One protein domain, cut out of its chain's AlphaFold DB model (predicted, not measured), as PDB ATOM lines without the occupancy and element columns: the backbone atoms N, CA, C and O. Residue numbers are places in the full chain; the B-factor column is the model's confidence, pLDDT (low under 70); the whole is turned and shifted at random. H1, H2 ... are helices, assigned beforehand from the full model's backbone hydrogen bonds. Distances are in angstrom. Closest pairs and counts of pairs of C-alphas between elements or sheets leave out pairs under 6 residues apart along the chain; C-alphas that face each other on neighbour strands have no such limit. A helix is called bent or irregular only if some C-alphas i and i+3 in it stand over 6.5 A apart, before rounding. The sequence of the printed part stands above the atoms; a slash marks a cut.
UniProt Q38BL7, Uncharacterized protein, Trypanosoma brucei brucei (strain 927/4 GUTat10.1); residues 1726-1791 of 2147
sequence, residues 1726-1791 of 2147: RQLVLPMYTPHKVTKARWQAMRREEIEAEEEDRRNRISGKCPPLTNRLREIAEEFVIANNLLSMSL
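What this domain is: This is residues 1726 to 1791 of the 2147 residues of an uncharacterized protein of Trypanosoma brucei brucei (strain 927/4 GUTat10.1) (UniProt Q38BL7). A long helix, H1, and a shorter one, H2, make an open V, with the link of residues 1763 to 1768 at its narrow end. The unnamed stretch 1726 to 1739 runs across the wide side from near H2 to the start of H1, leaving a loose frame. The printed part has 66 residues with two named helices, H1 then H2, and no named strand; the class is all helix. It is loose, with a radius of gyration of the C-alphas of 13.5 A and spans of 41 by 28 by 16 A.

How they stand to each other: H1, residues 1740 to 1762, and H2, residues 1769 to 1783, are apart, with no C-alpha of the one within 8 A of the other. A short link of 6 residues joins them. H2 is irregular: C-alphas 1776 and 1779 are 7.3 A apart. Of the O i to N i+4 pairs, 17 of 19 in H1 and 9 of 11 in H2 are within hydrogen-bond range.

Where its parts are: H1 begins at C-alpha 1740 (106.380, 99.477, 159.060) and is 32.5 A long. H2, 21.7 A long, ends at C-alpha 1783 (119.258, 119.879, 163.799).

The domain as a whole: The C-alphas farthest apart, of Ser 1763 and Ser 1790, are 41.7 A apart. The printed part has no cut. Its mean pLDDT is 77.8; residues 1732, 1735, 1766, 1769 and 1788 to 1791 are under 70.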
ATOM      1  N   ARG A1726     107.510 119.455 171.375       82.10
ATOM      2  CA  ARG A1726     106.705 118.342 170.826       82.10
ATOM      3  C   ARG A1726     105.530 118.798 169.941       82.10
ATOM      4  O   ARG A1726     105.014 117.982 169.183       82.10
ATOM      5  N   GLN A1727     105.082 120.055 170.022       81.80
ATOM      6  CA  GLN A1727     104.121 120.628 169.065       81.80
ATOM      7  C   GLN A1727     104.810 121.244 167.839       81.80
ATOM      8  O   GLN A1727     104.251 121.168 166.744       81.80
ATOM      9  N   LEU A1728     106.004 121.817 168.017       83.63
ATOM     10  CA  LEU A1728     106.825 122.461 166.981       83.63
ATOM     11  C   LEU A1728     107.516 121.485 166.012       83.63
ATOM     12  O   LEU A1728     108.197 121.924 165.095       83.63
ATOM     13  N   VAL A1729     107.314 120.180 166.180       84.99
ATOM     14  CA  VAL A1729     107.787 119.117 165.282       84.99
ATOM     15  C   VAL A1729     106.585 118.256 164.870       84.99
ATOM     16  O   VAL A1729     105.566 118.234 165.573       84.99
ATOM     17  N   LEU A1730     106.637 117.572 163.726       82.12
ATOM     18  CA  LEU A1730     105.601 116.629 163.309       82.12
ATOM     19  C   LEU A1730     105.402 115.535 164.376       82.12
ATOM     20  O   LEU A1730     106.382 114.962 164.855       82.12
ATOM     21  N   PRO A1731     104.153 115.101 164.655       70.71
ATOM     22  CA  PRO A1731     103.871 113.939 165.513       70.71
ATOM     23  C   PRO A1731     104.501 112.614 165.041       70.71
ATOM     24  O   PRO A1731     104.425 111.601 165.736       70.71
ATOM     25  N   MET A1732     105.095 112.606 163.844       67.45
ATOM     26  CA  MET A1732     105.885 111.506 163.302       67.45
ATOM     27  C   MET A1732     107.316 111.428 163.849       67.45
ATOM     28  O   MET A1732     107.933 110.365 163.739       67.45
ATOM     29  N   TYR A1733     107.864 112.524 164.383       72.39
ATOM     30  CA  TYR A1733     109.241 112.576 164.865       72.39
ATOM     31  C   TYR A1733     109.370 111.842 166.200       72.39
ATOM     32  O   TYR A1733     109.254 112.401 167.290       72.39
ATOM     33  N   THR A1734     109.611 110.541 166.098       72.87
ATOM     34  CA  THR A1734     110.032 109.705 167.217       72.87
ATOM     35  C   THR A1734     111.459 109.229 166.946       72.87
ATOM     36  O   THR A1734     111.657 108.576 165.916       72.87
ATOM     37  N   PRO A1735     112.442 109.435 167.845       66.60
ATOM     38  CA  PRO A1735     113.805 108.901 167.707       66.60
ATOM     39  C   PRO A1735     113.864 107.385 168.000       66.60
ATOM     40  O   PRO A1735     114.750 106.873 168.684       66.60
ATOM     41  N   HIS A1736     112.863 106.639 167.535       74.35
ATOM     42  CA  HIS A1736     112.641 105.219 167.780       74.35
ATOM     43  C   HIS A1736     112.301 104.527 166.455       74.35
ATOM     44  O   HIS A1736     111.636 105.100 165.594       74.35
ATOM     45  N   LYS A1737     112.723 103.267 166.283       71.57
ATOM     46  CA  LYS A1737     112.424 102.484 165.071       71.57
ATOM     47  C   LYS A1737     110.938 102.106 165.024       71.57
ATOM     48  O   LYS A1737     110.525 101.079 165.556       71.57
ATOM     49  N   VAL A1738     110.138 102.950 164.376       78.50
ATOM     50  CA  VAL A1738     108.698 102.747 164.169       78.50
ATOM     51  C   VAL A1738     108.448 101.510 163.298       78.50
ATOM     52  O   VAL A1738     109.109 101.302 162.281       78.50
ATOM     53  N   THR A1739     107.469 100.676 163.666       87.11
ATOM     54  CA  THR A1739     107.102  99.501 162.855       87.11
ATOM     55  C   THR A1739     106.571  99.932 161.487       87.11
ATOM     56  O   THR A1739     105.883 100.946 161.372       87.11
ATOM     57  N   LYS A1740     106.815  99.139 160.432       83.75
ATOM     58  CA  LYS A1740     106.380  99.477 159.060       83.75
ATOM     59  C   LYS A1740     104.882  99.813 158.965       83.75
ATOM     60  O   LYS A1740     104.511 100.705 158.210       83.75
ATOM     61  N   ALA A1741     104.040  99.152 159.762       84.89
ATOM     62  CA  ALA A1741     102.606  99.431 159.840       84.89
ATOM     63  C   ALA A1741     102.287 100.789 160.498       84.89
ATOM     64  O   ALA A1741     101.451 101.524 159.976       84.89
ATOM     65  N   ARG A1742     102.966 101.161 161.598       82.33
ATOM     66  CA  ARG A1742     102.793 102.480 162.236       82.33
ATOM     67  C   ARG A1742     103.415 103.597 161.391       82.33
ATOM     68  O   ARG A1742     102.794 104.644 161.278       82.33
ATOM     69  N   TRP A1743     104.527 103.358 160.693       83.53
ATOM     70  CA  TRP A1743     105.082 104.298 159.706       83.53
ATOM     71  C   TRP A1743     104.104 104.532 158.539       83.53
ATOM     72  O   TRP A1743     103.840 105.668 158.168       83.53
ATOM     73  N   GLN A1744     103.452 103.475 158.035       87.44
ATOM     74  CA  GLN A1744     102.363 103.579 157.048       87.44
ATOM     75  C   GLN A1744     101.039 104.141 157.606       87.44
ATOM     76  O   GLN A1744     100.107 104.361 156.830       87.44
ATOM     77  N   ALA A1745     100.903 104.337 158.920       83.33
ATOM     78  CA  ALA A1745      99.798 105.082 159.528       83.33
ATOM     79  C   ALA A1745     100.169 106.562 159.673       83.33
ATOM     80  O   ALA A1745      99.468 107.413 159.146       83.33
ATOM     81  N   MET A1746     101.341 106.843 160.243       80.24
ATOM     82  CA  MET A1746     101.928 108.178 160.351       80.24
ATOM     83  C   MET A1746     102.043 108.879 158.989       80.24
ATOM     84  O   MET A1746     101.574 110.000 158.846       80.24
ATOM     85  N   ARG A1747     102.520 108.193 157.937       82.69
ATOM     86  CA  ARG A1747     102.575 108.755 156.572       82.69
ATOM     87  C   ARG A1747     101.193 108.987 155.935       82.69
ATOM     88  O   ARG A1747     101.114 109.627 154.894       82.69
ATOM     89  N   ARG A1748     100.102 108.472 156.520       88.62
ATOM     90  CA  ARG A1748      98.723 108.858 156.159       88.62
ATOM     91  C   ARG A1748      98.237 110.032 157.001       88.62
ATOM     92  O   ARG A1748      97.734 110.976 156.416       88.62
ATOM     93  N   GLU A1749      98.483 110.017 158.312       83.37
ATOM     94  CA  GLU A1749      98.228 111.148 159.223       83.37
ATOM     95  C   GLU A1749      98.891 112.448 158.699       83.37
ATOM     96  O   GLU A1749      98.268 113.504 158.700       83.37
ATOM     97  N   GLU A1750     100.112 112.358 158.161       83.33
ATOM     98  CA  GLU A1750     100.835 113.453 157.494       83.33
ATOM     99  C   GLU A1750     100.159 113.927 156.194       83.33
ATOM    100  O   GLU A1750      99.961 115.123 156.015       83.33
ATOM    101  N   ILE A1751      99.766 113.013 155.298       87.18
ATOM    102  CA  ILE A1751      99.097 113.368 154.031       87.18
ATOM    103  C   ILE A1751      97.708 113.968 154.297       87.18
ATOM    104  O   ILE A1751      97.319 114.930 153.642       87.18
ATOM    105  N   GLU A1752      96.975 113.441 155.278       88.46
ATOM    106  CA  GLU A1752      95.682 113.969 155.717       88.46
ATOM    107  C   GLU A1752      95.836 115.367 156.344       88.46
ATOM    108  O   GLU A1752      95.012 116.246 156.078       88.46
ATOM    109  N   ALA A1753      96.921 115.616 157.089       82.82
ATOM    110  CA  ALA A1753      97.264 116.941 157.606       82.82
ATOM    111  C   ALA A1753      97.687 117.922 156.496       82.82
ATOM    112  O   ALA A1753      97.182 119.041 156.473       82.82
ATOM    113  N   GLU A1754      98.540 117.517 155.544       83.07
ATOM    114  CA  GLU A1754      98.875 118.334 154.366       83.07
ATOM    115  C   GLU A1754      97.625 118.672 153.537       83.07
ATOM    116  O   GLU A1754      97.493 119.784 153.028       83.07
ATOM    117  N   GLU A1755      96.715 117.713 153.340       86.22
ATOM    118  CA  GLU A1755      95.468 117.942 152.613       86.22
ATOM    119  C   GLU A1755      94.551 118.916 153.346       86.22
ATOM    120  O   GLU A1755      94.002 119.812 152.707       86.22
ATOM    121  N   GLU A1756      94.387 118.781 154.662       86.23
ATOM    122  CA  GLU A1756      93.579 119.717 155.441       86.23
ATOM    123  C   GLU A1756      94.222 121.111 155.478       86.23
ATOM    124  O   GLU A1756      93.525 122.114 155.330       86.23
ATOM    125  N   ASP A1757      95.548 121.217 155.560       80.41
ATOM    126  CA  ASP A1757      96.241 122.505 155.488       80.41
ATOM    127  C   ASP A1757      96.101 123.149 154.094       80.41
ATOM    128  O   ASP A1757      95.779 124.333 153.983       80.41
ATOM    129  N   ARG A1758      96.178 122.356 153.011       80.36
ATOM    130  CA  ARG A1758      95.832 122.797 151.644       80.36
ATOM    131  C   ARG A1758      94.376 123.257 151.537       80.36
ATOM    132  O   ARG A1758      94.135 124.305 150.946       80.36
ATOM    133  N   ARG A1759      93.406 122.534 152.117       84.07
ATOM    134  CA  ARG A1759      91.985 122.948 152.150       84.07
ATOM    135  C   ARG A1759      91.806 124.268 152.902       84.07
ATOM    136  O   ARG A1759      91.022 125.111 152.466       84.07
ATOM    137  N   ASN A1760      92.545 124.482 153.990       82.13
ATOM    138  CA  ASN A1760      92.533 125.748 154.719       82.13
ATOM    139  C   ASN A1760      93.124 126.884 153.864       82.13
ATOM    140  O   ASN A1760      92.408 127.852 153.602       82.13
ATOM    141  N   ARG A1761      94.331 126.716 153.295       79.34
ATOM    142  CA  ARG A1761      94.953 127.696 152.376       79.34
ATOM    143  C   ARG A1761      94.041 128.048 151.187       79.34
ATOM    144  O   ARG A1761      93.854 129.227 150.900       79.34
ATOM    145  N   ILE A1762      93.416 127.054 150.546       79.46
ATOM    146  CA  ILE A1762      92.483 127.243 149.413       79.46
ATOM    147  C   ILE A1762      91.189 127.959 149.836       79.46
ATOM    148  O   ILE A1762      90.649 128.747 149.067       79.46
ATOM    149  N   SER A1763      90.696 127.734 151.060       85.40
ATOM    150  CA  SER A1763      89.511 128.428 151.597       85.40
ATOM    151  C   SER A1763      89.829 129.761 152.296       85.40
ATOM    152  O   SER A1763      88.985 130.292 153.016       85.40
ATOM    153  N   GLY A1764      91.042 130.303 152.117       79.96
ATOM    154  CA  GLY A1764      91.493 131.559 152.733       79.96
ATOM    155  C   GLY A1764      91.699 131.492 154.253       79.96
ATOM    156  O   GLY A1764      92.050 132.497 154.880       79.96
ATOM    157  N   LYS A1765      91.504 130.316 154.860       79.40
ATOM    158  CA  LYS A1765      91.713 130.075 156.287       79.40
ATOM    159  C   LYS A1765      93.205 129.948 156.549       79.40
ATOM    160  O   LYS A1765      93.892 129.126 155.949       79.40
ATOM    161  N   CYS A1766      93.704 130.762 157.471       69.92
ATOM    162  CA  CYS A1766      95.095 130.677 157.886       69.92
ATOM    163  C   CYS A1766      95.343 129.322 158.581       69.92
ATOM    164  O   CYS A1766      94.557 128.968 159.468       69.92
ATOM    165  N   PRO A1767      96.407 128.580 158.224       75.68
ATOM    166  CA  PRO A1767      96.844 127.411 158.976       75.68
ATOM    167  C   PRO A1767      96.953 127.698 160.486       75.68
ATOM    168  O   PRO A1767      97.385 128.798 160.869       75.68
ATOM    169  N   PRO A1768      96.588 126.734 161.359       77.17
ATOM    170  CA  PRO A1768      96.748 126.867 162.803       77.17
ATOM    171  C   PRO A1768      98.147 127.364 163.164       77.17
ATOM    172  O   PRO A1768      99.132 126.925 162.575       77.17
ATOM    173  N   LEU A1769      98.259 128.266 164.143       68.17
ATOM    174  CA  LEU A1769      99.554 128.858 164.503       68.17
ATOM    175  C   LEU A1769     100.590 127.782 164.889       68.17
ATOM    176  O   LEU A1769     101.748 127.897 164.518       68.17
ATOM    177  N   THR A1770     100.162 126.671 165.494       73.84
ATOM    178  CA  THR A1770     101.004 125.488 165.748       73.84
ATOM    179  C   THR A1770     101.579 124.842 164.482       73.84
ATOM    180  O   THR A1770     102.702 124.355 164.522       73.84
ATOM    181  N   ASN A1771     100.848 124.837 163.359       78.60
ATOM    182  CA  ASN A1771     101.355 124.328 162.078       78.60
ATOM    183  C   ASN A1771     102.395 125.292 161.499       78.60
ATOM    184  O   ASN A1771     103.460 124.855 161.087       78.60
ATOM    185  N   ARG A1772     102.120 126.602 161.535       74.97
ATOM    186  CA  ARG A1772     103.022 127.630 160.988       74.97
ATOM    187  C   ARG A1772     104.319 127.751 161.785       74.97
ATOM    188  O   ARG A1772     105.383 127.914 161.207       74.97
ATOM    189  N   LEU A1773     104.243 127.623 163.111       73.03
ATOM    190  CA  LEU A1773     105.436 127.572 163.955       73.03
ATOM    191  C   LEU A1773     106.204 126.254 163.785       73.03
ATOM    192  O   LEU A1773     107.426 126.280 163.857       73.03
ATOM    193  N   ARG A1774     105.533 125.127 163.495       83.38
ATOM    194  CA  ARG A1774     106.203 123.874 163.107       83.38
ATOM    195  C   ARG A1774     106.953 124.019 161.782       83.38
ATOM    196  O   ARG A1774     108.132 123.700 161.746       83.38
ATOM    197  N   GLU A1775     106.323 124.570 160.741       75.90
ATOM    198  CA  GLU A1775     106.970 124.821 159.436       75.90
ATOM    199  C   GLU A1775     108.259 125.661 159.548       75.90
ATOM    200  O   GLU A1775     109.138 125.522 158.705       75.90
ATOM    201  N   ILE A1776     108.386 126.509 160.579       74.67
ATOM    202  CA  ILE A1776     109.567 127.355 160.826       74.67
ATOM    203  C   ILE A1776     110.569 126.696 161.793       74.67
ATOM    204  O   ILE A1776     111.777 126.847 161.627       74.67
ATOM    205  N   ALA A1777     110.096 126.001 162.833       77.05
ATOM    206  CA  ALA A1777     110.942 125.521 163.930       77.05
ATOM    207  C   ALA A1777     111.378 124.051 163.808       77.05
ATOM    208  O   ALA A1777     112.337 123.663 164.471       77.05
ATOM    209  N   GLU A1778     110.705 123.229 162.999       81.68
ATOM    210  CA  GLU A1778     110.947 121.782 162.937       81.68
ATOM    211  C   GLU A1778     112.396 121.444 162.557       81.68
ATOM    212  O   GLU A1778     113.046 120.672 163.260       81.68
ATOM    213  N   GLU A1779     112.939 122.084 161.519       74.57
ATOM    214  CA  GLU A1779     114.329 121.884 161.093       74.57
ATOM    215  C   GLU A1779     115.331 122.294 162.186       74.57
ATOM    216  O   GLU A1779     116.257 121.540 162.487       74.57
ATOM    217  N   PHE A1780     115.097 123.421 162.869       70.62
ATOM    218  CA  PHE A1780     115.946 123.886 163.971       70.62
ATOM    219  C   PHE A1780     115.904 122.945 165.189       70.62
ATOM    220  O   PHE A1780     116.945 122.652 165.782       70.62
ATOM    221  N   VAL A1781     114.721 122.438 165.561       76.46
ATOM    222  CA  VAL A1781     114.545 121.506 166.691       76.46
ATOM    223  C   VAL A1781     115.183 120.144 166.402       76.46
ATOM    224  O   VAL A1781     115.738 119.528 167.317       76.46
ATOM    225  N   ILE A1782     115.136 119.687 165.145       74.03
ATOM    226  CA  ILE A1782     115.782 118.450 164.694       74.03
ATOM    227  C   ILE A1782     117.307 118.621 164.650       74.03
ATOM    228  O   ILE A1782     118.011 117.842 165.291       74.03
ATOM    229  N   ALA A1783     117.820 119.648 163.964       72.42
ATOM    230  CA  ALA A1783     119.258 119.879 163.799       72.42
ATOM    231  C   ALA A1783     119.992 120.024 165.146       72.42
ATOM    232  O   ALA A1783     121.046 119.423 165.351       72.42
ATOM    233  N   ASN A1784     119.391 120.741 166.101       74.96
ATOM    234  CA  ASN A1784     119.967 120.973 167.428       74.96
ATOM    235  C   ASN A1784     119.595 119.891 168.467       74.96
ATOM    236  O   ASN A1784     119.900 120.045 169.647       74.96
ATOM    237  N   ASN A1785     118.933 118.795 168.064       78.56
ATOM    238  CA  ASN A1785     118.558 117.666 168.934       78.56
ATOM    239  C   ASN A1785     117.800 118.050 170.232       78.56
ATOM    240  O   ASN A1785     117.889 117.351 171.244       78.56
ATOM    241  N   LEU A1786     117.007 119.130 170.213       76.94
ATOM    242  CA  LEU A1786     116.405 119.719 171.427       76.94
ATOM    243  C   LEU A1786     115.367 118.806 172.120       76.94
ATOM    244  O   LEU A1786     115.020 119.015 173.281       76.94
ATOM    245  N   LEU A1787     114.882 117.767 171.430       79.47
ATOM    246  CA  LEU A1787     114.046 116.698 171.989       79.47
ATOM    247  C   LEU A1787     114.912 115.493 172.394       79.47
ATOM    248  O   LEU A1787     115.044 114.516 171.654       79.47
ATOM    249  N   SER A1788     115.511 115.567 173.584       68.08
ATOM    250  CA  SER A1788     116.525 114.604 174.024       68.08
ATOM    251  C   SER A1788     115.990 113.185 174.299       68.08
ATOM    252  O   SER A1788     114.900 112.954 174.834       68.08
ATOM    253  N   MET A1789     116.829 112.193 173.987       53.86
ATOM    254  CA  MET A1789     116.554 110.761 174.181       53.86
ATOM    255  C   MET A1789     116.388 110.335 175.654       53.86
ATOM    256  O   MET A1789     115.924 109.223 175.914       53.86
ATOM    257  N   SER A1790     116.773 111.172 176.621       56.03
ATOM    258  CA  SER A1790     116.578 110.924 178.056       56.03
ATOM    259  C   SER A1790     115.162 111.289 178.511       56.03
ATOM    260  O   SER A1790     114.503 110.455 179.128       56.03
ATOM    261  N   LEU A1791     114.646 112.466 178.141       52.78
ATOM    262  CA  LEU A1791     113.287 112.906 178.500       52.78
ATOM    263  C   LEU A1791     112.207 111.978 177.918       52.78
ATOM    264  O   LEU A1791     111.257 111.597 178.604       52.78
TER     265      LEU A1791